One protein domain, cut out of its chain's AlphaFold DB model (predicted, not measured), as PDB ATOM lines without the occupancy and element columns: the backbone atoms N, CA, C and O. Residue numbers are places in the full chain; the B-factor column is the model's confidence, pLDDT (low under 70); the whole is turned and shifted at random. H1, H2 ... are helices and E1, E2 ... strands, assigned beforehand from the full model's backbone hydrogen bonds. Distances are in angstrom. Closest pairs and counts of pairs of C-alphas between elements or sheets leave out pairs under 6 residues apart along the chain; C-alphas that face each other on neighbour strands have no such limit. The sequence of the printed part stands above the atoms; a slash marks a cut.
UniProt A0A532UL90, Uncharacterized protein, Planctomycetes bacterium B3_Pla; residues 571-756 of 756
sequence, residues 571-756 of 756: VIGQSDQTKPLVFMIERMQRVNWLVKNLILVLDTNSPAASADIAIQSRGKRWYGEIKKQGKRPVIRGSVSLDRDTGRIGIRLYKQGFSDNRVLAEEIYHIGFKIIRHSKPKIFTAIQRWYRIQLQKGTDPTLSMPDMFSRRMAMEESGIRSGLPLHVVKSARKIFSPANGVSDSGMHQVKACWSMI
ATOM      1  N   VAL A 571     -32.710 -18.666  34.483       79.69
ATOM      2  CA  VAL A 571     -32.830 -18.061  35.815       79.69
ATOM      3  C   VAL A 571     -31.417 -17.856  36.354       79.69
ATOM      4  O   VAL A 571     -30.780 -18.810  36.789       79.69
ATOM      5  N   ILE A 572     -30.920 -16.622  36.290       71.25
ATOM      6  CA  ILE A 572     -29.599 -16.239  36.798       71.25
ATOM      7  C   ILE A 572     -29.684 -16.012  38.303       71.25
ATOM      8  O   ILE A 572     -30.578 -15.306  38.767       71.25
ATOM      9  N   GLY A 573     -28.691 -16.509  39.040       64.88
ATOM     10  CA  GLY A 573     -28.480 -16.201  40.452       64.88
ATOM     11  C   GLY A 573     -28.943 -17.328  41.367       64.88
ATOM     12  O   GLY A 573     -30.135 -17.550  41.573       64.88
ATOM     13  N   GLN A 574     -27.981 -18.029  41.965       57.03
ATOM     14  CA  GLN A 574     -28.263 -19.057  42.960       57.03
ATOM     15  C   GLN A 574     -28.507 -18.415  44.330       57.03
ATOM     16  O   GLN A 574     -27.633 -17.755  44.892       57.03
ATOM     17  N   SER A 575     -29.697 -18.624  44.893       58.72
ATOM     18  CA  SER A 575     -30.017 -18.197  46.254       58.72
ATOM     19  C   SER A 575     -31.065 -19.109  46.884       58.72
ATOM     20  O   SER A 575     -32.156 -19.291  46.340       58.72
ATOM     21  N   ASP A 576     -30.781 -19.605  48.090       69.94
ATOM     22  CA  ASP A 576     -31.745 -20.295  48.960       69.94
ATOM     23  C   ASP A 576     -33.007 -19.463  49.246       69.94
ATOM     24  O   ASP A 576     -34.043 -20.006  49.635       69.94
ATOM     25  N   GLN A 577     -32.927 -18.142  49.056       63.81
ATOM     26  CA  GLN A 577     -34.021 -17.195  49.268       63.81
ATOM     27  C   GLN A 577     -35.054 -17.215  48.130       63.81
ATOM     28  O   GLN A 577     -36.091 -16.578  48.260       63.81
ATOM     29  N   THR A 578     -34.816 -17.967  47.047       71.19
ATOM     30  CA  THR A 578     -35.757 -18.135  45.919       71.19
ATOM     31  C   THR A 578     -36.915 -19.087  46.203       71.19
ATOM     32  O   THR A 578     -37.864 -19.125  45.423       71.19
ATOM     33  N   LYS A 579     -36.877 -19.839  47.315       82.06
ATOM     34  CA  LYS A 579     -37.914 -20.819  47.704       82.06
ATOM     35  C   LYS A 579     -39.360 -20.297  47.578       82.06
ATOM     36  O   LYS A 579     -40.187 -21.060  47.086       82.06
ATOM     37  N   PRO A 580     -39.690 -19.032  47.923       84.75
ATOM     38  CA  PRO A 580     -41.035 -18.485  47.718       84.75
ATOM     39  C   PRO A 580     -41.443 -18.373  46.240       84.75
ATOM     40  O   PRO A 580     -42.608 -18.607  45.921       84.75
ATOM     41  N   LEU A 581     -40.489 -18.071  45.349       86.69
ATOM     42  CA  LEU A 581     -40.698 -17.836  43.914       86.69
ATOM     43  C   LEU A 581     -40.866 -19.119  43.089       86.69
ATOM     44  O   LEU A 581     -41.394 -19.054  41.976       86.69
ATOM     45  N   VAL A 582     -40.433 -20.277  43.607       86.69
ATOM     46  CA  VAL A 582     -40.351 -21.554  42.864       86.69
ATOM     47  C   VAL A 582     -41.649 -21.881  42.127       86.69
ATOM     48  O   VAL A 582     -41.617 -22.126  40.924       86.69
ATOM     49  N   PHE A 583     -42.799 -21.798  42.803       88.81
ATOM     50  CA  PHE A 583     -44.104 -22.087  42.197       88.81
ATOM     51  C   PHE A 583     -44.399 -21.216  40.965       88.81
ATOM     52  O   PHE A 583     -44.940 -21.697  39.965       88.81
ATOM     53  N   MET A 584     -44.040 -19.931  41.011       89.94
ATOM     54  CA  MET A 584     -44.312 -19.033  39.894       89.94
ATOM     55  C   MET A 584     -43.278 -19.169  38.778       89.94
ATOM     56  O   MET A 584     -43.663 -19.140  37.613       89.94
ATOM     57  N   ILE A 585     -42.010 -19.422  39.110       89.44
ATOM     58  CA  ILE A 585     -40.963 -19.765  38.136       89.44
ATOM     59  C   ILE A 585     -41.347 -21.042  37.373       89.44
ATOM     60  O   ILE A 585     -41.308 -21.059  36.144       89.44
ATOM     61  N   GLU A 586     -41.812 -22.084  38.068       89.00
ATOM     62  CA  GLU A 586     -42.328 -23.303  37.435       89.00
ATOM     63  C   GLU A 586     -43.530 -23.029  36.528       89.00
ATOM     64  O   GLU A 586     -43.623 -23.591  35.438       89.00
ATOM     65  N   ARG A 587     -44.462 -22.164  36.950       89.81
ATOM     66  CA  ARG A 587     -45.598 -21.758  36.111       89.81
ATOM     67  C   ARG A 587     -45.133 -21.002  34.866       89.81
ATOM     68  O   ARG A 587     -45.658 -21.273  33.789       89.81
ATOM     69  N   MET A 588     -44.148 -20.109  34.982       91.44
ATOM     70  CA  MET A 588     -43.566 -19.400  33.837       91.44
ATOM     71  C   MET A 588     -42.901 -20.370  32.853       91.44
ATOM     72  O   MET A 588     -43.116 -20.280  31.647       91.44
ATOM     73  N   GLN A 589     -42.150 -21.348  33.366       88.69
ATOM     74  CA  GLN A 589     -41.472 -22.372  32.567       88.69
ATOM     75  C   GLN A 589     -42.435 -23.316  31.820       88.69
ATOM     76  O   GLN A 589     -42.007 -24.008  30.901       88.69
ATOM     77  N   ARG A 590     -43.735 -23.322  32.153       90.31
ATOM     78  CA  ARG A 590     -44.785 -24.042  31.401       90.31
ATOM     79  C   ARG A 590     -45.380 -23.227  30.242       90.31
ATOM     80  O   ARG A 590     -46.257 -23.732  29.548       90.31
ATOM     81  N   VAL A 591     -44.958 -21.977  30.026       91.69
ATOM     82  CA  VAL A 591     -45.475 -21.109  28.954       91.69
ATOM     83  C   VAL A 591     -44.395 -20.904  27.890       91.69
ATOM     84  O   VAL A 591     -43.430 -20.167  28.093       91.69
ATOM     85  N   ASN A 592     -44.587 -21.521  26.723       87.88
ATOM     86  CA  ASN A 592     -43.580 -21.602  25.654       87.88
ATOM     87  C   ASN A 592     -42.987 -20.243  25.244       87.88
ATOM     88  O   ASN A 592     -41.783 -20.131  25.016       87.88
ATOM     89  N   TRP A 593     -43.810 -19.190  25.166       91.25
ATOM     90  CA  TRP A 593     -43.318 -17.872  24.759       91.25
ATOM     91  C   TRP A 593     -42.455 -17.202  25.840       91.25
ATOM     92  O   TRP A 593     -41.513 -16.502  25.470       91.25
ATOM     93  N   LEU A 594     -42.715 -17.449  27.136       91.75
ATOM     94  CA  LEU A 594     -41.865 -16.969  28.237       91.75
ATOM     95  C   LEU A 594     -40.497 -17.653  28.172       91.75
ATOM     96  O   LEU A 594     -39.472 -16.983  28.166       91.75
ATOM     97  N   VAL A 595     -40.484 -18.982  28.028       87.56
ATOM     98  CA  VAL A 595     -39.261 -19.789  27.866       87.56
ATOM     99  C   VAL A 595     -38.389 -19.292  26.708       87.56
ATOM    100  O   VAL A 595     -37.171 -19.174  26.858       87.56
ATOM    101  N   LYS A 596     -39.009 -18.967  25.567       84.00
ATOM    102  CA  LYS A 596     -38.324 -18.472  24.364       84.00
ATOM    103  C   LYS A 596     -37.818 -17.028  24.498       84.00
ATOM    104  O   LYS A 596     -36.784 -16.707  23.928       84.00
ATOM    105  N   ASN A 597     -38.538 -16.153  25.207       88.25
ATOM    106  CA  ASN A 597     -38.311 -14.702  25.134       88.25
ATOM    107  C   ASN A 597     -37.890 -14.023  26.436       88.25
ATOM    108  O   ASN A 597     -37.583 -12.836  26.372       88.25
ATOM    109  N   LEU A 598     -37.885 -14.710  27.580       89.88
ATOM    110  CA  LEU A 598     -37.490 -14.126  28.863       89.88
ATOM    111  C   LEU A 598     -36.150 -14.650  29.376       89.88
ATOM    112  O   LEU A 598     -35.719 -15.754  29.034       89.88
ATOM    113  N   ILE A 599     -35.555 -13.848  30.254       86.62
ATOM    114  CA  ILE A 599     -34.538 -14.222  31.240       86.62
ATOM    115  C   ILE A 599     -35.042 -13.710  32.593       86.62
ATOM    116  O   ILE A 599     -35.545 -12.591  32.676       86.62
ATOM    117  N   LEU A 600     -34.918 -14.507  33.650       88.69
ATOM    118  CA  LEU A 600     -35.118 -14.064  35.030       88.69
ATOM    119  C   LEU A 600     -33.747 -13.900  35.693       88.69
ATOM    120  O   LEU A 600     -32.913 -14.791  35.608       88.69
ATOM    121  N   VAL A 601     -33.509 -12.777  36.359       85.69
ATOM    122  CA  VAL A 601     -32.238 -12.434  37.004       85.69
ATOM    123  C   VAL A 601     -32.490 -12.167  38.480       85.69
ATOM    124  O   VAL A 601     -33.407 -11.426  38.823       85.69
ATOM    125  N   LEU A 602     -31.684 -12.760  39.354       84.69
ATOM    126  CA  LEU A 602     -31.805 -12.642  40.801       84.69
ATOM    127  C   LEU A 602     -30.551 -11.958  41.352       84.69
ATOM    128  O   LEU A 602     -29.528 -12.594  41.605       84.69
ATOM    129  N   ASP A 603     -30.636 -10.645  41.532       82.00
ATOM    130  CA  ASP A 603     -29.528  -9.786  41.949       82.00
ATOM    131  C   ASP A 603     -29.544  -9.546  43.470       82.00
ATOM    132  O   ASP A 603     -30.583  -9.286  44.081       82.00
ATOM    133  N   THR A 604     -28.386  -9.626  44.126       82.38
ATOM    134  CA  THR A 604     -28.295  -9.392  45.574       82.38
ATOM    135  C   THR A 604     -28.283  -7.906  45.957       82.38
ATOM    136  O   THR A 604     -28.521  -7.589  47.128       82.38
ATOM    137  N   ASN A 605     -28.083  -7.001  44.994       81.25
ATOM    138  CA  ASN A 605     -27.890  -5.568  45.208       81.25
ATOM    139  C   ASN A 605     -29.099  -4.748  44.723       81.25
ATOM    140  O   ASN A 605     -29.162  -4.356  43.565       81.25
ATOM    141  N   SER A 606     -30.052  -4.445  45.611       83.00
ATOM    142  CA  SER A 606     -31.151  -3.509  45.302       83.00
ATOM    143  C   SER A 606     -30.617  -2.086  45.068       83.00
ATOM    144  O   SER A 606     -30.107  -1.493  46.023       83.00
ATOM    145  N   PRO A 607     -30.751  -1.497  43.863       84.25
ATOM    146  CA  PRO A 607     -30.361  -0.112  43.627       84.25
ATOM    147  C   PRO A 607     -31.365   0.850  44.276       84.25
ATOM    148  O   PRO A 607     -32.529   0.507  44.501       84.25
ATOM    149  N   ALA A 608     -30.929   2.075  44.564       86.19
ATOM    150  CA  ALA A 608     -31.838   3.140  44.974       86.19
ATOM    151  C   ALA A 608     -32.734   3.568  43.800       86.19
ATOM    152  O   ALA A 608     -32.257   3.685  42.672       86.19
ATOM    153  N   ALA A 609     -34.008   3.830  44.079       82.31
ATOM    154  CA  ALA A 609     -34.892   4.511  43.137       82.31
ATOM    155  C   ALA A 609     -34.690   6.034  43.237       82.31
ATOM    156  O   ALA A 609     -34.410   6.534  44.329       82.31
ATOM    157  N   SER A 610     -34.846   6.756  42.127       86.06
ATOM    158  CA  SER A 610     -34.998   8.218  42.130       86.06
ATOM    159  C   SER A 610     -36.413   8.621  42.559       86.06
ATOM    160  O   SER A 610     -37.299   7.761  42.684       86.06
ATOM    161  N   ALA A 611     -36.641   9.921  42.771       85.31
ATOM    162  CA  ALA A 611     -37.984  10.462  42.977       85.31
ATOM    163  C   ALA A 611     -38.974  10.011  41.893       85.31
ATOM    164  O   ALA A 611     -39.990   9.403  42.231       85.31
ATOM    165  N   ASP A 612     -38.677  10.235  40.615       82.94
ATOM    166  CA  ASP A 612     -39.635  10.020  39.525       82.94
ATOM    167  C   ASP A 612     -39.993   8.551  39.321       82.94
ATOM    168  O   ASP A 612     -41.167   8.226  39.163       82.94
ATOM    169  N   ILE A 613     -39.033   7.638  39.489       79.56
ATOM    170  CA  ILE A 613     -39.301   6.195  39.577       79.56
ATOM    171  C   ILE A 613     -40.347   5.898  40.658       79.56
ATOM    172  O   ILE A 613     -41.327   5.185  40.426       79.56
ATOM    173  N   ALA A 614     -40.138   6.428  41.867       83.25
ATOM    174  CA  ALA A 614     -41.028   6.182  42.992       83.25
ATOM    175  C   ALA A 614     -42.402   6.849  42.784       83.25
ATOM    176  O   ALA A 614     -43.431   6.259  43.115       83.25
ATOM    177  N   ILE A 615     -42.431   8.043  42.192       83.75
ATOM    178  CA  ILE A 615     -43.636   8.809  41.858       83.75
ATOM    179  C   ILE A 615     -44.456   8.100  40.766       83.75
ATOM    180  O   ILE A 615     -45.675   7.979  40.914       83.75
ATOM    181  N   GLN A 616     -43.808   7.580  39.723       81.81
ATOM    182  CA  GLN A 616     -44.433   6.847  38.620       81.81
ATOM    183  C   GLN A 616     -44.978   5.484  39.079       81.81
ATOM    184  O   GLN A 616     -46.117   5.129  38.772       81.81
ATOM    185  N   SER A 617     -44.183   4.733  39.854       82.12
ATOM    186  CA  SER A 617     -44.513   3.374  40.312       82.12
ATOM    187  C   SER A 617     -45.521   3.341  41.471       82.12
ATOM    188  O   SER A 617     -46.244   2.353  41.655       82.12
ATOM    189  N   ARG A 618     -45.553   4.382  42.318       85.44
ATOM    190  CA  ARG A 618     -46.285   4.348  43.599       85.44
ATOM    191  C   ARG A 618     -47.098   5.603  43.935       85.44
ATOM    192  O   ARG A 618     -47.928   5.515  44.841       85.44
ATOM    193  N   GLY A 619     -46.945   6.694  43.189       89.44
ATOM    194  CA  GLY A 619     -47.671   7.952  43.383       89.44
ATOM    195  C   GLY A 619     -46.871   9.009  44.151       89.44
ATOM    196  O   GLY A 619     -46.166   8.703  45.120       89.44
ATOM    197  N   LYS A 620     -47.017  10.278  43.754       92.69
ATOM    198  CA  LYS A 620     -46.402  11.447  44.404       92.69
ATOM    199  C   LYS A 620     -46.768  11.575  45.878       92.69
ATOM    200  O   LYS A 620     -45.898  11.894  46.691       92.69
ATOM    201  N   ARG A 621     -48.021  11.288  46.247       91.94
ATOM    202  CA  ARG A 621     -48.467  11.312  47.649       91.94
ATOM    203  C   ARG A 621     -47.641  10.349  48.501       91.94
ATOM    204  O   ARG A 621     -47.127  10.729  49.549       91.94
ATOM    205  N   TRP A 622     -47.494   9.118  48.022       91.88
ATOM    206  CA  TRP A 622     -46.798   8.064  48.745       91.88
ATOM    207  C   TRP A 622     -45.287   8.311  48.829       91.88
ATOM    208  O   TRP A 622     -44.696   8.125  49.892       91.88
ATOM    209  N   TYR A 623     -44.659   8.812  47.758       91.56
ATOM    210  CA  TYR A 623     -43.258   9.241  47.813       91.56
ATOM    211  C   TYR A 623     -43.048  10.346  48.868       91.56
ATOM    212  O   TYR A 623     -42.100  10.281  49.652       91.56
ATOM    213  N   GLY A 624     -43.978  11.304  48.974       91.88
ATOM    214  CA  GLY A 624     -43.971  12.317  50.033       91.88
ATOM    215  C   GLY A 624     -44.088  11.735  51.451       91.88
ATOM    216  O   GLY A 624     -43.399  12.195  52.361       91.88
ATOM    217  N   GLU A 625     -44.913  10.704  51.650       93.69
ATOM    218  CA  GLU A 625     -45.044   9.987  52.930       93.69
ATOM    219  C   GLU A 625     -43.752   9.223  53.297       93.69
ATOM    220  O   GLU A 625     -43.305   9.289  54.442       93.69
ATOM    221  N   ILE A 626     -43.100   8.572  52.327       88.62
ATOM    222  CA  ILE A 626     -41.799   7.897  52.497       88.62
ATOM    223  C   ILE A 626     -40.681   8.896  52.837       88.62
ATOM    224  O   ILE A 626     -39.919   8.664  53.780       88.62
ATOM    225  N   LYS A 627     -40.614  10.031  52.126       91.00
ATOM    226  CA  LYS A 627     -39.610  11.085  52.355       91.00
ATOM    227  C   LYS A 627     -39.744  11.698  53.754       91.00
ATOM    228  O   LYS A 627     -38.738  11.870  54.436       91.00
ATOM    229  N   LYS A 628     -40.976  11.919  54.238       93.69
ATOM    230  CA  LYS A 628     -41.256  12.357  55.624       93.69
ATOM    231  C   LYS A 628     -40.787  11.362  56.694       93.69
ATOM    232  O   LYS A 628     -40.503  11.778  57.809       93.69
ATOM    233  N   GLN A 629     -40.688  10.071  56.372       92.62
ATOM    234  CA  GLN A 629     -40.169   9.037  57.281       92.62
ATOM    235  C   GLN A 629     -38.635   8.892  57.230       92.62
ATOM    236  O   GLN A 629     -38.101   7.980  57.859       92.62
ATOM    237  N   GLY A 630     -37.921   9.714  56.447       90.75
ATOM    238  CA  GLY A 630     -36.467   9.598  56.264       90.75
ATOM    239  C   GLY A 630     -36.021   8.298  55.578       90.75
ATOM    240  O   GLY A 630     -34.858   7.910  55.673       90.75
ATOM    241  N   LYS A 631     -36.937   7.581  54.909       87.88
ATOM    242  CA  LYS A 631     -36.657   6.291  54.262       87.88
ATOM    243  C   LYS A 631     -36.251   6.510  52.804       87.88
ATOM    244  O   LYS A 631     -36.972   7.161  52.053       87.88
ATOM    245  N   ARG A 632     -35.131   5.915  52.374       87.25
ATOM    246  CA  ARG A 632     -34.706   5.942  50.964       87.25
ATOM    247  C   ARG A 632     -35.459   4.882  50.139       87.25
ATOM    248  O   ARG A 632     -35.499   3.725  50.567       87.25
ATOM    249  N   PRO A 633     -36.023   5.231  48.969       86.25
ATOM    250  CA  PRO A 633     -36.681   4.276  48.080       86.25
ATOM    251  C   PRO A 633     -35.666   3.371  47.351       86.25
ATOM    252  O   PRO A 633     -34.566   3.806  47.007       86.25
ATOM    253  N   VAL A 634     -36.009   2.098  47.118       90.06
ATOM    254  CA  VAL A 634     -35.080   1.065  46.593       90.06
ATOM    255  C   VAL A 634     -35.786   0.060  45.686       90.06
ATOM    256  O   VAL A 634     -36.810  -0.484  46.069       90.06
ATOM    257  N   ILE A 635     -35.248  -0.247  44.510       85.56
ATOM    258  CA  ILE A 635     -35.919  -1.105  43.523       85.56
ATOM    259  C   ILE A 635     -35.897  -2.581  43.978       85.56
ATOM    260  O   ILE A 635     -34.845  -3.122  44.338       85.56
ATOM    261  N   ARG A 636     -37.061  -3.256  43.964       87.56
ATOM    262  CA  ARG A 636     -37.188  -4.706  44.248       87.56
ATOM    263  C   ARG A 636     -37.334  -5.578  42.998       87.56
ATOM    264  O   ARG A 636     -37.050  -6.771  43.072       87.56
ATOM    265  N   GLY A 637     -37.718  -4.983  41.873       90.94
ATOM    266  CA  GLY A 637     -37.890  -5.627  40.574       90.94
ATOM    267  C   GLY A 637     -37.858  -4.604  39.435       90.94
ATOM    268  O   GLY A 637     -38.126  -3.420  39.668       90.94
ATOM    269  N   SER A 638     -37.458  -5.053  38.245       89.94
ATOM    270  CA  SER A 638     -37.478  -4.277  37.005       89.94
ATOM    271  C   SER A 638     -37.563  -5.168  35.759       89.94
ATOM    272  O   SER A 638     -37.055  -6.294  35.742       89.94
ATOM    273  N   VAL A 639     -38.159  -4.638  34.681       90.88
ATOM    274  CA  VAL A 639     -38.198  -5.269  33.347       90.88
ATOM    275  C   VAL A 639     -37.500  -4.401  32.299       90.88
ATOM    276  O   VAL A 639     -37.892  -3.254  32.068       90.88
ATOM    277  N   SER A 640     -36.526  -4.981  31.597       88.00
ATOM    278  CA  SER A 640     -35.772  -4.349  30.504       88.00
ATOM    279  C   SER A 640     -35.602  -5.291  29.308       88.00
ATOM    280  O   SER A 640     -35.691  -6.509  29.451       88.00
ATOM    281  N   LEU A 641     -35.322  -4.753  28.119       85.31
ATOM    282  CA  LEU A 641     -34.800  -5.571  27.022       85.31
ATOM    283  C   LEU A 641     -33.307  -5.814  27.265       85.31
ATOM    284  O   LEU A 641     -32.536  -4.871  27.426       85.31
ATOM    285  N   ASP A 642     -32.918  -7.080  27.313       77.12
ATOM    286  CA  ASP A 642     -31.531  -7.518  27.332       77.12
ATOM    287  C   ASP A 642     -30.969  -7.363  25.911       77.12
ATOM    288  O   ASP A 642     -31.476  -7.979  24.968       77.12
ATOM    289  N   ARG A 643     -29.996  -6.457  25.741       68.88
ATOM    290  CA  ARG A 643     -29.479  -6.071  24.415       68.88
ATOM    291  C   ARG A 643     -28.716  -7.212  23.741       68.88
ATOM    292  O   ARG A 643     -28.814  -7.347  22.527       68.88
ATOM    293  N   ASP A 644     -28.041  -8.046  24.529       54.09
ATOM    294  CA  ASP A 644     -27.149  -9.098  24.038       54.09
ATOM    295  C   ASP A 644     -27.939 -10.327  23.563       54.09
ATOM    296  O   ASP A 644     -27.706 -10.868  22.487       54.09
ATOM    297  N   THR A 645     -28.932 -10.762  24.342       61.88
ATOM    298  CA  THR A 645     -29.742 -11.949  24.011       61.88
ATOM    299  C   THR A 645     -31.015 -11.626  23.227       61.88
ATOM    300  O   THR A 645     -31.730 -12.537  22.797       61.88
ATOM    301  N   GLY A 646     -31.373 -10.343  23.102       72.75
ATOM    302  CA  GLY A 646     -32.651  -9.899  22.540       72.75
ATOM    303  C   GLY A 646     -33.874 -10.421  23.309       72.75
ATOM    304  O   GLY A 646     -34.988 -10.444  22.770       72.75
ATOM    305  N   ARG A 647     -33.694 -10.903  24.544       83.94
ATOM    306  CA  ARG A 647     -34.760 -11.376  25.442       83.94
ATOM    307  C   ARG A 647     -35.203 -10.244  26.364       83.94
ATOM    308  O   ARG A 647     -34.501  -9.266  26.564       83.94
ATOM    309  N   ILE A 648     -36.392 -10.356  26.938       87.75
ATOM    310  CA  ILE A 648     -36.848  -9.423  27.968       87.75
ATOM    311  C   ILE A 648     -36.350  -9.959  29.315       87.75
ATOM    312  O   ILE A 648     -36.770 -11.026  29.767       87.75
ATOM    313  N   GLY A 649     -35.419  -9.238  29.927       89.75
ATOM    314  CA  GLY A 649     -34.893  -9.529  31.252       89.75
ATOM    315  C   GLY A 649     -35.839  -9.014  32.332       89.75
ATOM    316  O   GLY A 649     -36.130  -7.820  32.390       89.75
ATOM    317  N   ILE A 650     -36.295  -9.906  33.207       93.25
ATOM    318  CA  ILE A 650     -36.891  -9.552  34.495       93.25
ATOM    319  C   ILE A 650     -35.780  -9.651  35.535       93.25
ATOM    320  O   ILE A 650     -35.294 -10.752  35.788       93.25
ATOM    321  N   ARG A 651     -35.384  -8.547  36.167       91.38
ATOM    322  CA  ARG A 651     -34.436  -8.567  37.286       91.38
ATOM    323  C   ARG A 651     -35.181  -8.345  38.588       91.38
ATOM    324  O   ARG A 651     -35.798  -7.308  38.781       91.38
ATOM    325  N   LEU A 652     -35.106  -9.313  39.491       92.19
ATOM    326  CA  LEU A 652     -35.515  -9.148  40.879       92.19
ATOM    327  C   LEU A 652     -34.280  -8.861  41.713       92.19
ATOM    328  O   LEU A 652     -33.212  -9.421  41.467       92.19
ATOM    329  N   TYR A 653     -34.449  -8.042  42.738       90.00
ATOM    330  CA  TYR A 653     -33.391  -7.741  43.689       90.00
ATOM    331  C   TYR A 653     -33.671  -8.424  45.032       90.00
ATOM    332  O   TYR A 653     -34.812  -8.781  45.323       90.00
ATOM    333  N   LYS A 654     -32.656  -8.567  45.889       84.31
ATOM    334  CA  LYS A 654     -32.722  -9.284  47.182       84.31
ATOM    335  C   LYS A 654     -33.966  -9.001  48.027       84.31
ATOM    336  O   LYS A 654     -34.539  -9.920  48.605       84.31
ATOM    337  N   GLN A 655     -34.398  -7.741  48.096       79.69
ATOM    338  CA  GLN A 655     -35.590  -7.331  48.855       79.69
ATOM    339  C   GLN A 655     -36.927  -7.808  48.254       79.69
ATOM    340  O   GLN A 655     -37.958  -7.721  48.918       79.69
ATOM    341  N   GLY A 656     -36.920  -8.277  47.006       79.00
ATOM    342  CA  GLY A 656     -38.049  -8.885  46.309       79.00
ATOM    343  C   GLY A 656     -38.009 -10.417  46.236       79.00
ATOM    344  O   GLY A 656     -38.994 -11.026  45.835       79.00
ATOM    345  N   PHE A 657     -36.925 -11.084  46.652       79.50
ATOM    346  CA  PHE A 657     -36.842 -12.554  46.574       79.50
ATOM    347  C   PHE A 657     -37.905 -13.273  47.421       79.50
ATOM    348  O   PHE A 657     -38.299 -14.393  47.103       79.50
ATOM    349  N   SER A 658     -38.378 -12.637  48.494       78.00
ATOM    350  CA  SER A 658     -39.347 -13.212  49.429       78.00
ATOM    351  C   SER A 658     -40.819 -12.946  49.094       78.00
ATOM    352  O   SER A 658     -41.682 -13.447  49.812       78.00
ATOM    353  N   ASP A 659     -41.131 -12.182  48.043       85.38
ATOM    354  CA  ASP A 659     -42.502 -11.758  47.735       85.38
ATOM    355  C   ASP A 659     -42.893 -12.104  46.292       85.38
ATOM    356  O   ASP A 659     -42.430 -11.497  45.332       85.38
ATOM    357  N   ASN A 660     -43.815 -13.055  46.130       88.88
ATOM    358  CA  ASN A 660     -44.340 -13.444  44.818       88.88
ATOM    359  C   ASN A 660     -45.041 -12.300  44.070       88.88
ATOM    360  O   ASN A 660     -45.154 -12.358  42.847       88.88
ATOM    361  N   ARG A 661     -45.493 -11.241  44.753       91.94
ATOM    362  CA  ARG A 661     -46.107 -10.080  44.090       91.94
ATOM    363  C   ARG A 661     -45.110  -9.326  43.228       91.94
ATOM    364  O   ARG A 661     -45.508  -8.867  42.167       91.94
ATOM    365  N   VAL A 662     -43.840  -9.281  43.642       92.62
ATOM    366  CA  VAL A 662     -42.710  -8.705  42.893       92.62
ATOM    367  C   VAL A 662     -42.702  -9.245  41.468       92.62
ATOM    368  O   VAL A 662     -42.968  -8.531  40.508       92.62
ATOM    369  N   LEU A 663     -42.468 -10.551  41.342       94.19
ATOM    370  CA  LEU A 663     -42.313 -11.207  40.055       94.19
ATOM    371  C   LEU A 663     -43.632 -11.204  39.267       94.19
ATOM    372  O   LEU A 663     -43.605 -11.172  38.043       94.19
ATOM    373  N   ALA A 664     -44.788 -11.184  39.939       95.38
ATOM    374  CA  ALA A 664     -46.081 -11.080  39.269       95.38
ATOM    375  C   ALA A 664     -46.280  -9.689  38.644       95.38
ATOM    376  O   ALA A 664     -46.737  -9.607  37.507       95.38
ATOM    377  N   GLU A 665     -45.918  -8.617  39.354       95.19
ATOM    378  CA  GLU A 665     -45.968  -7.229  38.876       95.19
ATOM    379  C   GLU A 665     -45.086  -7.098  37.615       95.19
ATOM    380  O   GLU A 665     -45.607  -6.784  36.542       95.19
ATOM    381  N   GLU A 666     -43.819  -7.525  37.678       95.12
ATOM    382  CA  GLU A 666     -42.895  -7.545  36.525       95.12
ATOM    383  C   GLU A 666     -43.421  -8.362  35.322       95.12
ATOM    384  O   GLU A 666     -43.363  -7.923  34.170       95.12
ATOM    385  N   ILE A 667     -44.006  -9.540  35.561       95.31
ATOM    386  CA  ILE A 667     -44.625 -10.355  34.502       95.31
ATOM    387  C   ILE A 667     -45.804  -9.620  33.854       95.31
ATOM    388  O   ILE A 667     -45.933  -9.597  32.625       95.31
ATOM    389  N   TYR A 668     -46.676  -9.005  34.655       96.94
ATOM    390  CA  TYR A 668     -47.856  -8.318  34.135       96.94
ATOM    391  C   TYR A 668     -47.535  -7.015  33.407       96.94
ATOM    392  O   TYR A 668     -48.319  -6.637  32.535       96.94
ATOM    393  N   HIS A 669     -46.362  -6.419  33.613       94.75
ATOM    394  CA  HIS A 669     -45.864  -5.342  32.757       94.75
ATOM    395  C   HIS A 669     -45.627  -5.798  31.312       94.75
ATOM    396  O   HIS A 669     -46.025  -5.114  30.362       94.75
ATOM    397  N   ILE A 670     -45.083  -7.002  31.128       95.69
ATOM    398  CA  ILE A 670     -44.966  -7.636  29.806       95.69
ATOM    399  C   ILE A 670     -46.356  -7.990  29.271       95.69
ATOM    400  O   ILE A 670     -46.677  -7.705  28.115       95.69
ATOM    401  N   GLY A 671     -47.228  -8.518  30.135       96.12
ATOM    402  CA  GLY A 671     -48.629  -8.796  29.814       96.12
ATOM    403  C   GLY A 671     -49.393  -7.564  29.321       96.12
ATOM    404  O   GLY A 671     -50.153  -7.660  28.362       96.12
ATOM    405  N   PHE A 672     -49.154  -6.396  29.919       96.12
ATOM    406  CA  PHE A 672     -49.749  -5.123  29.523       96.12
ATOM    407  C   PHE A 672     -49.303  -4.694  28.123       96.12
ATOM    408  O   PHE A 672     -50.158  -4.360  27.299       96.12
ATOM    409  N   LYS A 673     -47.995  -4.755  27.813       95.06
ATOM    410  CA  LYS A 673     -47.506  -4.473  26.450       95.06
ATOM    411  C   LYS A 673     -48.125  -5.451  25.443       95.06
ATOM    412  O   LYS A 673     -48.662  -5.015  24.428       95.06
ATOM    413  N   ILE A 674     -48.184  -6.748  25.756       95.75
ATOM    414  CA  ILE A 674     -48.853  -7.745  24.900       95.75
ATOM    415  C   ILE A 674     -50.334  -7.397  24.683       95.75
ATOM    416  O   ILE A 674     -50.800  -7.446  23.546       95.75
ATOM    417  N   ILE A 675     -51.084  -7.011  25.724       96.38
ATOM    418  CA  ILE A 675     -52.494  -6.593  25.600       96.38
ATOM    419  C   ILE A 675     -52.631  -5.365  24.694       96.38
ATOM    420  O   ILE A 675     -53.503  -5.361  23.826       96.38
ATOM    421  N   ARG A 676     -51.767  -4.354  24.867       94.56
ATOM    422  CA  ARG A 676     -51.766  -3.116  24.072       94.56
ATOM    423  C   ARG A 676     -51.658  -3.395  22.570       94.56
ATOM    424  O   ARG A 676     -52.397  -2.781  21.808       94.56
ATOM    425  N   HIS A 677     -50.790  -4.321  22.161       92.31
ATOM    426  CA  HIS A 677     -50.584  -4.649  20.743       92.31
ATOM    427  C   HIS A 677     -51.565  -5.704  20.203       92.31
ATOM    428  O   HIS A 677     -52.049  -5.574  19.085       92.31
ATOM    429  N   SER A 678     -51.894  -6.741  20.982       93.00
ATOM    430  CA  SER A 678     -52.655  -7.906  20.485       93.00
ATOM    431  C   SER A 678     -54.151  -7.918  20.827       93.00
ATOM    432  O   SER A 678     -54.893  -8.736  20.284       93.00
ATOM    433  N   LYS A 679     -54.623  -7.067  21.751       95.44
ATOM    434  CA  LYS A 679     -56.005  -7.108  22.273       95.44
ATOM    435  C   LYS A 679     -56.588  -5.698  22.482       95.44
ATOM    436  O   LYS A 679     -56.908  -5.345  23.622       95.44
ATOM    437  N   PRO A 680     -56.820  -4.909  21.413       94.62
ATOM    438  CA  PRO A 680     -57.268  -3.516  21.521       94.62
ATOM    439  C   PRO A 680     -58.536  -3.348  22.373       94.62
ATOM    440  O   PRO A 680     -58.556  -2.507  23.265       94.62
ATOM    441  N   LYS A 681     -59.549  -4.217  22.218       97.31
ATOM    442  CA  LYS A 681     -60.778  -4.183  23.045       97.31
ATOM    443  C   LYS A 681     -60.500  -4.317  24.555       97.31
ATOM    444  O   LYS A 681     -61.153  -3.663  25.362       97.31
ATOM    445  N   ILE A 682     -59.522  -5.142  24.946       97.94
ATOM    446  CA  ILE A 682     -59.112  -5.310  26.352       97.94
ATOM    447  C   ILE A 682     -58.287  -4.104  26.817       97.94
ATOM    448  O   ILE A 682     -58.471  -3.638  27.938       97.94
ATOM    449  N   PHE A 683     -57.428  -3.557  25.953       97.31
ATOM    450  CA  PHE A 683     -56.674  -2.339  26.247       97.31
ATOM    451  C   PHE A 683     -57.599  -1.135  26.496       97.31
ATOM    452  O   PHE A 683     -57.440  -0.444  27.500       97.31
ATOM    453  N   THR A 684     -58.639  -0.941  25.677       96.62
ATOM    454  CA  THR A 684     -59.668   0.093  25.894       96.62
ATOM    455  C   THR A 684     -60.410  -0.096  27.222       96.62
ATOM    456  O   THR A 684     -60.697   0.882  27.913       96.62
ATOM    457  N   ALA A 685     -60.680  -1.341  27.632       97.69
ATOM    458  CA  ALA A 685     -61.269  -1.622  28.942       97.69
ATOM    459  C   ALA A 685     -60.325  -1.251  30.104       97.69
ATOM    460  O   ALA A 685     -60.788  -0.688  31.098       97.69
ATOM    461  N   ILE A 686     -59.012  -1.485  29.966       97.06
ATOM    462  CA  ILE A 686     -57.997  -1.025  30.934       97.06
ATOM    463  C   ILE A 686     -57.951   0.508  30.975       97.06
ATOM    464  O   ILE A 686     -57.992   1.075  32.062       97.06
ATOM    465  N   GLN A 687     -57.956   1.192  29.825       97.06
ATOM    466  CA  GLN A 687     -57.989   2.660  29.763       97.06
ATOM    467  C   GLN A 687     -59.235   3.244  30.443       97.06
ATOM    468  O   GLN A 687     -59.127   4.198  31.215       97.06
ATOM    469  N   ARG A 688     -60.424   2.674  30.199       97.56
ATOM    470  CA  ARG A 688     -61.671   3.108  30.854       97.56
ATOM    471  C   ARG A 688     -61.607   2.888  32.366       97.56
ATOM    472  O   ARG A 688     -61.972   3.783  33.121       97.56
ATOM    473  N   TRP A 689     -61.124   1.727  32.805       97.88
ATOM    474  CA  TRP A 689     -60.924   1.433  34.225       97.88
ATOM    475  C   TRP A 689     -59.928   2.401  34.882       97.88
ATOM    476  O   TRP A 689     -60.222   2.913  35.959       97.88
ATOM    477  N   TYR A 690     -58.808   2.705  34.219       96.75
ATOM    478  CA  TYR A 690     -57.792   3.645  34.697       96.75
ATOM    479  C   TYR A 690     -58.383   5.044  34.929       96.75
ATOM    480  O   TYR A 690     -58.273   5.576  36.031       96.75
ATOM    481  N   ARG A 691     -59.125   5.591  33.950       96.75
ATOM    482  CA  ARG A 691     -59.833   6.881  34.098       96.75
ATOM    483  C   ARG A 691     -60.798   6.890  35.289       96.75
ATOM    484  O   ARG A 691     -60.840   7.873  36.019       96.75
ATOM    485  N   ILE A 692     -61.526   5.794  35.521       97.31
ATOM    486  CA  ILE A 692     -62.440   5.664  36.670       97.31
ATOM    487  C   ILE A 692     -61.672   5.656  38.003       97.31
ATOM    488  O   ILE A 692     -62.173   6.192  38.986       97.31
ATOM    489  N   GLN A 693     -60.465   5.077  38.072       95.75
ATOM    490  CA  GLN A 693     -59.647   5.154  39.292       95.75
ATOM    491  C   GLN A 693     -59.154   6.584  39.556       95.75
ATOM    492  O   GLN A 693     -59.209   7.031  40.702       95.75
ATOM    493  N   LEU A 694     -58.750   7.326  38.515       92.94
ATOM    494  CA  LEU A 694     -58.380   8.743  38.641       92.94
ATOM    495  C   LEU A 694     -59.557   9.602  39.125       92.94
ATOM    496  O   LEU A 694     -59.414  10.358  40.079       92.94
ATOM    497  N   GLN A 695     -60.752   9.414  38.550       95.00
ATOM    498  CA  GLN A 695     -61.986  10.080  38.999       95.00
ATOM    499  C   GLN A 695     -62.348   9.770  40.463       95.00
ATOM    500  O   GLN A 695     -63.031  10.559  41.106       95.00
ATOM    501  N   LYS A 696     -61.880   8.638  41.005       95.94
ATOM    502  CA  LYS A 696     -62.040   8.245  42.414       95.94
ATOM    503  C   LYS A 696     -60.905   8.736  43.327       95.94
ATOM    504  O   LYS A 696     -60.775   8.240  44.442       95.94
ATOM    505  N   GLY A 697     -60.075   9.675  42.867       93.56
ATOM    506  CA  GLY A 697     -58.986  10.255  43.659       93.56
ATOM    507  C   GLY A 697     -57.738   9.375  43.771       93.56
ATOM    508  O   GLY A 697     -56.959   9.540  44.709       93.56
ATOM    509  N   THR A 698     -57.529   8.433  42.844       92.50
ATOM    510  CA  THR A 698     -56.226   7.751  42.733       92.50
ATOM    511  C   THR A 698     -55.170   8.736  42.238       92.50
ATOM    512  O   THR A 698     -55.461   9.565  41.379       92.50
ATOM    513  N   ASP A 699     -53.951   8.632  42.773       89.12
ATOM    514  CA  ASP A 699     -52.831   9.517  42.441       89.12
ATOM    515  C   ASP A 699     -52.562   9.538  40.918       89.12
ATOM    516  O   ASP A 699     -52.258   8.484  40.350       89.12
ATOM    517  N   PRO A 700     -52.684  10.695  40.238       86.81
ATOM    518  CA  PRO A 700     -52.563  10.780  38.786       86.81
ATOM    519  C   PRO A 700     -51.135  10.604  38.267       86.81
ATOM    520  O   PRO A 700     -50.971  10.431  37.061       86.81
ATOM    521  N   THR A 701     -50.112  10.623  39.132       87.38
ATOM    522  CA  THR A 701     -48.736  10.319  38.707       87.38
ATOM    523  C   THR A 701     -48.473   8.819  38.579       87.38
ATOM    524  O   THR A 701     -47.466   8.429  37.997       87.38
ATOM    525  N   LEU A 702     -49.358   7.968  39.114       84.12
ATOM    526  CA  LEU A 702     -49.224   6.517  39.046       84.12
ATOM    527  C   LEU A 702     -49.501   6.030  37.618       84.12
ATOM    528  O   LEU A 702     -50.635   6.120  37.150       84.12
ATOM    529  N   SER A 703     -48.506   5.469  36.924       88.19
ATOM    530  CA  SER A 703     -48.698   5.123  35.509       88.19
ATOM    531  C   SER A 703     -49.756   4.024  35.308       88.19
ATOM    532  O   SER A 703     -49.927   3.115  36.125       88.19
ATOM    533  N   MET A 704     -50.469   4.063  34.177       92.00
ATOM    534  CA  MET A 704     -51.441   3.018  33.821       92.00
ATOM    535  C   MET A 704     -50.825   1.600  33.755       92.00
ATOM    536  O   MET A 704     -51.475   0.680  34.261       92.00
ATOM    537  N   PRO A 705     -49.614   1.384  33.192       92.12
ATOM    538  CA  PRO A 705     -48.892   0.114  33.312       92.12
ATOM    539  C   PRO A 705     -48.645  -0.338  34.761       92.12
ATOM    540  O   PRO A 705     -48.908  -1.500  35.071       92.12
ATOM    541  N   ASP A 706     -48.168   0.554  35.636       90.31
ATOM    542  CA  ASP A 706     -47.853   0.257  37.048       90.31
ATOM    543  C   ASP A 706     -49.121  -0.074  37.832       90.31
ATOM    544  O   ASP A 706     -49.218  -1.120  38.480       90.31
ATOM    545  N   MET A 707     -50.167   0.741  37.681       93.69
ATOM    546  CA  MET A 707     -51.443   0.472  38.328       93.69
ATOM    547  C   MET A 707     -52.087  -0.823  37.821       93.69
ATOM    548  O   MET A 707     -52.639  -1.570  38.624       93.69
ATOM    549  N   PHE A 708     -52.022  -1.132  36.522       96.62
ATOM    550  CA  PHE A 708     -52.531  -2.402  35.992       96.62
ATOM    551  C   PHE A 708     -51.767  -3.604  36.564       96.62
ATOM    552  O   PHE A 708     -52.390  -4.543  37.066       96.62
ATOM    553  N   SER A 709     -50.435  -3.573  36.519       95.69
ATOM    554  CA  SER A 709     -49.597  -4.723  36.877       95.69
ATOM    555  C   SER A 709     -49.639  -5.013  38.371       95.69
ATOM    556  O   SER A 709     -49.872  -6.156  38.762       95.69
ATOM    557  N   ARG A 710     -49.581  -3.972  39.212       94.75
ATOM    558  CA  ARG A 710     -49.780  -4.075  40.665       94.75
ATOM    559  C   ARG A 710     -51.138  -4.683  41.016       94.75
ATOM    560  O   ARG A 710     -51.249  -5.512  41.918       94.75
ATOM    561  N   ARG A 711     -52.195  -4.297  40.295       97.19
ATOM    562  CA  ARG A 711     -53.555  -4.822  40.506       97.19
ATOM    563  C   ARG A 711     -53.679  -6.274  40.036       97.19
ATOM    564  O   ARG A 711     -54.291  -7.070  40.739       97.19
ATOM    565  N   MET A 712     -53.027  -6.661  38.942       97.69
ATOM    566  CA  MET A 712     -52.925  -8.070  38.545       97.69
ATOM    567  C   MET A 712     -52.093  -8.914  39.531       97.69
ATOM    568  O   MET A 712     -52.475 -10.044  39.825       97.69
ATOM    569  N   ALA A 713     -51.018  -8.375  40.118       95.25
ATOM    570  CA  ALA A 713     -50.246  -9.048  41.168       95.25
ATOM    571  C   ALA A 713     -51.064  -9.270  42.460       95.25
ATOM    572  O   ALA A 713     -50.932 -10.307  43.121       95.25
ATOM    573  N   MET A 714     -51.973  -8.341  42.794       95.19
ATOM    574  CA  MET A 714     -52.980  -8.549  43.844       95.19
ATOM    575  C   MET A 714     -53.934  -9.701  43.493       95.19
ATOM    576  O   MET A 714     -54.143 -10.572  44.337       95.19
ATOM    577  N   GLU A 715     -54.442  -9.764  42.255       96.69
ATOM    578  CA  GLU A 715     -55.316 -10.862  41.804       96.69
ATOM    579  C   GLU A 715     -54.620 -12.230  41.900       96.69
ATOM    580  O   GLU A 715     -55.242 -13.194  42.345       96.69
ATOM    581  N   GLU A 716     -53.344 -12.355  41.505       93.38
ATOM    582  CA  GLU A 716     -52.570 -13.605  41.684       93.38
ATOM    583  C   GLU A 716     -52.357 -13.976  43.158       93.38
ATOM    584  O   GLU A 716     -52.230 -15.153  43.475       93.38
ATOM    585  N   SER A 717     -52.385 -12.994  44.062       90.50
ATOM    586  CA  SER A 717     -52.371 -13.219  45.514       90.50
ATOM    587  C   SER A 717     -53.753 -13.548  46.099       90.50
ATOM    588  O   SER A 717     -53.903 -13.560  47.318       90.50
ATOM    589  N   GLY A 718     -54.781 -13.736  45.262       93.25
ATOM    590  CA  GLY A 718     -56.166 -13.955  45.690       93.25
ATOM    591  C   GLY A 718     -56.901 -12.696  46.171       93.25
ATOM    592  O   GLY A 718     -58.045 -12.794  46.612       93.25
ATOM    593  N   ILE A 719     -56.289 -11.509  46.082       95.25
ATOM    594  CA  ILE A 719     -56.895 -10.249  46.527       95.25
ATOM    595  C   ILE A 719     -57.597  -9.577  45.345       95.25
ATOM    596  O   ILE A 719     -56.958  -9.148  44.383       95.25
ATOM    597  N   ARG A 720     -58.922  -9.422  45.448       94.56
ATOM    598  CA  ARG A 720     -59.739  -8.740  44.436       94.56
ATOM    599  C   ARG A 720     -59.280  -7.288  44.270       94.56
ATOM    600  O   ARG A 720     -59.312  -6.492  45.204       94.56
ATOM    601  N   SER A 721     -58.872  -6.941  43.057       92.31
ATOM    602  CA  SER A 721     -58.164  -5.696  42.741       92.31
ATOM    603  C   SER A 721     -59.066  -4.552  42.270       92.31
ATOM    604  O   SER A 721     -58.641  -3.398  42.240       92.31
ATOM    605  N   GLY A 722     -60.301  -4.864  41.867       93.56
ATOM    606  CA  GLY A 722     -61.211  -3.917  41.216       93.56
ATOM    607  C   GLY A 722     -60.990  -3.763  39.704       93.56
ATOM    608  O   GLY A 722     -61.674  -2.950  39.082       93.56
ATOM    609  N   LEU A 723     -60.077  -4.531  39.095       97.31
ATOM    610  CA  LEU A 723     -60.015  -4.687  37.637       97.31
ATOM    611  C   LEU A 723     -61.288  -5.379  37.101       97.31
ATOM    612  O   LEU A 723     -61.850  -6.249  37.776       97.31
ATOM    613  N   PRO A 724     -61.749  -5.065  35.874       97.88
ATOM    614  CA  PRO A 724     -62.864  -5.782  35.257       97.88
ATOM    615  C   PRO A 724     -62.539  -7.272  35.077       97.88
ATOM    616  O   PRO A 724     -61.481  -7.624  34.556       97.88
ATOM    617  N   LEU A 725     -63.464  -8.170  35.432       97.44
ATOM    618  CA  LEU A 725     -63.211  -9.621  35.421       97.44
ATOM    619  C   LEU A 725     -62.741 -10.152  34.050       97.44
ATOM    620  O   LEU A 725     -61.903 -11.051  33.983       97.44
ATOM    621  N   HIS A 726     -63.243  -9.586  32.949       97.62
ATOM    622  CA  HIS A 726     -62.823  -9.960  31.594       97.62
ATOM    623  C   HIS A 726     -61.390  -9.500  31.259       97.62
ATOM    624  O   HIS A 726     -60.706 -10.182  30.496       97.62
ATOM    625  N   VAL A 727     -60.910  -8.402  31.860       97.88
ATOM    626  CA  VAL A 727     -59.509  -7.953  31.775       97.88
ATOM    627  C   VAL A 727     -58.618  -8.937  32.533       97.88
ATOM    628  O   VAL A 727     -57.685  -9.473  31.941       97.88
ATOM    629  N   VAL A 728     -58.960  -9.262  33.788       98.12
ATOM    630  CA  VAL A 728     -58.213 -10.226  34.625       98.12
ATOM    631  C   VAL A 728     -58.110 -11.592  33.937       98.12
ATOM    632  O   VAL A 728     -57.015 -12.136  33.789       98.12
ATOM    633  N   LYS A 729     -59.231 -12.124  33.425       97.25
ATOM    634  CA  LYS A 729     -59.256 -13.370  32.635       97.25
ATOM    635  C   LYS A 729     -58.385 -13.271  31.374       97.25
ATOM    636  O   LYS A 729     -57.629 -14.195  31.082       97.25
ATOM    637  N   SER A 730     -58.450 -12.159  30.639       96.56
ATOM    638  CA  SER A 730     -57.686 -11.964  29.394       96.56
ATOM    639  C   SER A 730     -56.180 -11.816  29.609       96.56
ATOM    640  O   SER A 730     -55.415 -12.238  28.737       96.56
ATOM    641  N   ALA A 731     -55.774 -11.237  30.741       96.25
ATOM    642  CA  ALA A 731     -54.387 -11.100  31.169       96.25
ATOM    643  C   ALA A 731     -53.826 -12.448  31.644       96.25
ATOM    644  O   ALA A 731     -52.826 -12.911  31.103       96.25
ATOM    645  N   ARG A 732     -54.528 -13.155  32.542       96.31
ATOM    646  CA  ARG A 732     -54.164 -14.523  32.961       96.31
ATOM    647  C   ARG A 732     -54.022 -15.486  31.786       96.31
ATOM    648  O   ARG A 732     -53.098 -16.292  31.763       96.31
ATOM    649  N   LYS A 733     -54.899 -15.367  30.781       95.62
ATOM    650  CA  LYS A 733     -54.858 -16.192  29.565       95.62
ATOM    651  C   LYS A 733     -53.543 -16.036  28.781       95.62
ATOM    652  O   LYS A 733     -53.125 -17.009  28.170       95.62
ATOM    653  N   ILE A 734     -52.857 -14.886  28.833       94.44
ATOM    654  CA  ILE A 734     -51.540 -14.680  28.178       94.44
ATOM    655  C   ILE A 734     -50.437 -15.533  28.826       94.44
ATOM    656  O   ILE A 734     -49.514 -15.970  28.145       94.44
ATOM    657  N   PHE A 735     -50.562 -15.822  30.122       92.06
ATOM    658  CA  PHE A 735     -49.629 -16.645  30.900       92.06
ATOM    659  C   PHE A 735     -50.171 -18.060  31.143       92.06
ATOM    660  O   PHE A 735     -49.889 -18.678  32.171       92.06
ATOM    661  N   SER A 736     -50.987 -18.564  30.212       91.56
ATOM    662  CA  SER A 736     -51.474 -19.945  30.220       91.56
ATOM    663  C   SER A 736     -50.750 -20.767  29.145       91.56
ATOM    664  O   SER A 736     -50.566 -20.254  28.039       91.56
ATOM    665  N   PRO A 737     -50.378 -22.036  29.407       88.00
ATOM    666  CA  PRO A 737     -49.683 -22.879  28.424       88.00
ATOM    667  C   PRO A 737     -50.436 -23.029  27.093       88.00
ATOM    668  O   PRO A 737     -49.825 -23.132  26.037       88.00
ATOM    669  N   ALA A 738     -51.772 -22.986  27.140       86.25
ATOM    670  CA  ALA A 738     -52.655 -23.133  25.985       86.25
ATOM    671  C   ALA A 738     -52.748 -21.888  25.077       86.25
ATOM    672  O   ALA A 738     -53.551 -21.881  24.148       86.25
ATOM    673  N   ASN A 739     -52.012 -20.804  25.352       83.62
ATOM    674  CA  ASN A 739     -52.065 -19.580  24.549       83.62
ATOM    675  C   ASN A 739     -50.662 -19.077  24.206       83.62
ATOM    676  O   ASN A 739     -49.920 -18.601  25.066       83.62
ATOM    677  N   GLY A 740     -50.324 -19.139  22.920       82.50
ATOM    678  CA  GLY A 740     -49.137 -18.489  22.382       82.50
ATOM    679  C   GLY A 740     -49.326 -16.977  22.244       82.50
ATOM    680  O   GLY A 740     -50.421 -16.491  21.959       82.50
ATOM    681  N   VAL A 741     -48.229 -16.240  22.391       91.56
ATOM    682  CA  VAL A 741     -48.072 -14.913  21.785       91.56
ATOM    683  C   VAL A 741     -47.364 -15.138  20.453       91.56
ATOM    684  O   VAL A 741     -46.394 -15.894  20.413       91.56
ATOM    685  N   SER A 742     -47.855 -14.542  19.366       91.19
ATOM    686  CA  SER A 742     -47.215 -14.685  18.054       91.19
ATOM    687  C   SER A 742     -45.831 -14.031  18.049       91.19
ATOM    688  O   SER A 742     -45.625 -13.007  18.703       91.19
ATOM    689  N   ASP A 743     -44.888 -14.583  17.282       87.00
ATOM    690  CA  ASP A 743     -43.528 -14.031  17.199       87.00
ATOM    691  C   ASP A 743     -43.527 -12.578  16.684       87.00
ATOM    692  O   ASP A 743     -42.792 -11.746  17.207       87.00
ATOM    693  N   SER A 744     -44.428 -12.231  15.755       88.69
ATOM    694  CA  SER A 744     -44.653 -10.844  15.310       88.69
ATOM    695  C   SER A 744     -45.153  -9.933  16.446       88.69
ATOM    696  O   SER A 744     -44.605  -8.852  16.665       88.69
ATOM    697  N   GLY A 745     -46.122 -10.389  17.251       90.75
ATOM    698  CA  GLY A 745     -46.583  -9.643  18.425       90.75
ATOM    699  C   GLY A 745     -45.481  -9.465  19.476       90.75
ATOM    700  O   GLY A 745     -45.371  -8.407  20.091       90.75
ATOM    701  N   MET A 746     -44.618 -10.469  19.645       92.81
ATOM    702  CA  MET A 746     -43.454 -10.387  20.527       92.81
ATOM    703  C   MET A 746     -42.377  -9.436  19.985       92.81
ATOM    704  O   MET A 746     -41.794  -8.682  20.760       92.81
ATOM    705  N   HIS A 747     -42.151  -9.401  18.671       88.62
ATOM    706  CA  HIS A 747     -41.244  -8.441  18.038       88.62
ATOM    707  C   HIS A 747     -41.714  -6.995  18.257       88.62
ATOM    708  O   HIS A 747     -40.901  -6.149  18.629       88.62
ATOM    709  N   GLN A 748     -43.011  -6.707  18.098       90.25
ATOM    710  CA  GLN A 748     -43.573  -5.380  18.395       90.25
ATOM    711  C   GLN A 748     -43.381  -5.000  19.870       90.25
ATOM    712  O   GLN A 748     -42.968  -3.883  20.181       90.25
ATOM    713  N   VAL A 749     -43.625  -5.948  20.779       90.38
ATOM    714  CA  VAL A 749     -43.426  -5.771  22.224       90.38
ATOM    715  C   VAL A 749     -41.960  -5.468  22.565       90.38
ATOM    716  O   VAL A 749     -41.714  -4.544  23.340       90.38
ATOM    717  N   LYS A 750     -40.995  -6.179  21.961       87.81
ATOM    718  CA  LYS A 750     -39.550  -5.932  22.130       87.81
ATOM    719  C   LYS A 750     -39.118  -4.581  21.554       87.81
ATOM    720  O   LYS A 750     -38.464  -3.824  22.261       87.81
ATOM    721  N   ALA A 751     -39.553  -4.232  20.341       83.38
ATOM    722  CA  ALA A 751     -39.270  -2.928  19.730       83.38
ATOM    723  C   ALA A 751     -39.780  -1.757  20.596       83.38
ATOM    724  O   ALA A 751     -39.105  -0.745  20.746       83.38
ATOM    725  N   CYS A 752     -40.920  -1.928  21.276       79.75
ATOM    726  CA  CYS A 752     -41.442  -0.960  22.249       79.75
ATOM    727  C   CYS A 752     -40.677  -0.913  23.591       79.75
ATOM    728  O   CYS A 752     -41.133  -0.251  24.528       79.75
ATOM    729  N   TRP A 753     -39.568  -1.643  23.732       74.94
ATOM    730  CA  TRP A 753     -38.547  -1.464  24.773       74.94
ATOM    731  C   TRP A 753     -37.205  -0.970  24.218       74.94
ATOM    732  O   TRP A 753     -36.367  -0.577  25.013       74.94
ATOM    733  N   SER A 754     -36.998  -0.986  22.899       53.12
ATOM    734  CA  SER A 754     -35.792  -0.459  22.245       53.12
ATOM    735  C   SER A 754     -35.840   1.058  22.019       53.12
ATOM    736  O   SER A 754     -34.817   1.654  21.721       53.12
ATOM    737  N   MET A 755     -37.029   1.664  22.124       37.09
ATOM    738  CA  MET A 755     -37.280   3.107  21.962       37.09
ATOM    739  C   MET A 755     -37.349   3.866  23.306       37.09
ATOM    740  O   MET A 755     -37.927   4.950  23.365       37.09
ATOM    741  N   ILE A 756     -36.847   3.254  24.386       42.12
ATOM    742  CA  ILE A 756     -36.679   3.821  25.735       42.12
ATOM    743  C   ILE A 756     -35.245   3.502  26.163       42.12
ATOM    744  O   ILE A 756     -34.557   4.428  26.625       42.12
TER     745      ILE A 756
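Overview. This is residues 571 to 756 of the 756 residues of an uncharacterized protein of Planctomycetes bacterium B3_Pla (UniProt A0A532UL90). One long helix, H5, runs through the core, with a small three-stranded sheet covering one side of it, H7, H8 and H9 crossing it elsewhere, and H6 making a corner with its last residues. H3 and H4 form a corner that reaches away from this core and meets it at H7, while the short H1 and H2 lie toward the E1 edge of the sheet. The printed part has 186 residues, with nine named helices and three named strands in the order H1 H2 E1 H3 H4 E2 E3 H5 H6 H7 H8 H9; the mixed sheet runs E1 E3 E2, and the class is mostly helix. It is compact, with a radius of gyration of the C-alphas of 16.3 A, and spans 46 by 41 by 35 A.

Along the chain. H1 is residues 582 to 589, beginning at C-alpha 582 (-40.351, -21.554, 42.864), and H2 is 592 to 597. E1, 598 to 603, is 15.9 A long. H3 is 611 to 618 and H4 is 620 to 628. E2 is 637 to 641, 13.9 A, and E3 is 648 to 653, 16.2 A. H5, 660 to 678, is 26.3 A long from C-alpha 660 (-44.340, -13.444, 44.818). H6, 680 to 695, is 22.6 A; H7, 704 to 716, 18.4 A; H8, 725 to 734, 14.6 A. H9, 743 to 754, is 16.4 A and ends at C-alpha 754 (-35.792, -0.459, 22.245).

Arrangement. The hub H5 touches H7 at a steep tilt of 55 degrees, opposite ways, closest at C-alphas 665 and 709, 4.8 A. With residues 668 to 675 alone it touches H8, about perpendicular at 87 degrees, closest at C-alphas 671 and 731, 6.3 A. H5 and H9 touch, closest at C-alphas 673 and 749, 6.0 A. H5 and H6 touch only at the corner, closest at C-alphas 676 and 683, 5.4 A. H5 is on the sheet at a height of 10.2 A, over E3 and E2, along the strands. H5 and H9 on one face of the sheet make two layers. E1 and E3 are parallel, with N 601 and O 650 within hydrogen-bond range at 2.8 A; E2 and E3 form an antiparallel hairpin, with N 649 and O 640 at 2.8 A. H3 touches H4, closest at C-alphas 615 and 623, 6.0 A, and H7, closest at C-alphas 617 and 706, 5.6 A. H2 only grazes the sheet, and H1 and H2 only just touch, only at the corner, with 3 pairs of C-alphas within 8 A. Every O i to N i+4 pair is within hydrogen-bond range in H1, H2, H3, H4, H6 and H7, against 14 of 15 in H5, 5 of 6 in H8 and 7 of 8 in H9.

Size, cuts and confidence. The two C-alphas farthest apart, of Lys 628 and Ala 738, are 47.6 A apart. The printed part has no cut and no long link. Mean pLDDT of the printed part is 88.2; residues 573 to 577, 643 to 645 and 754 to 756 are under 70.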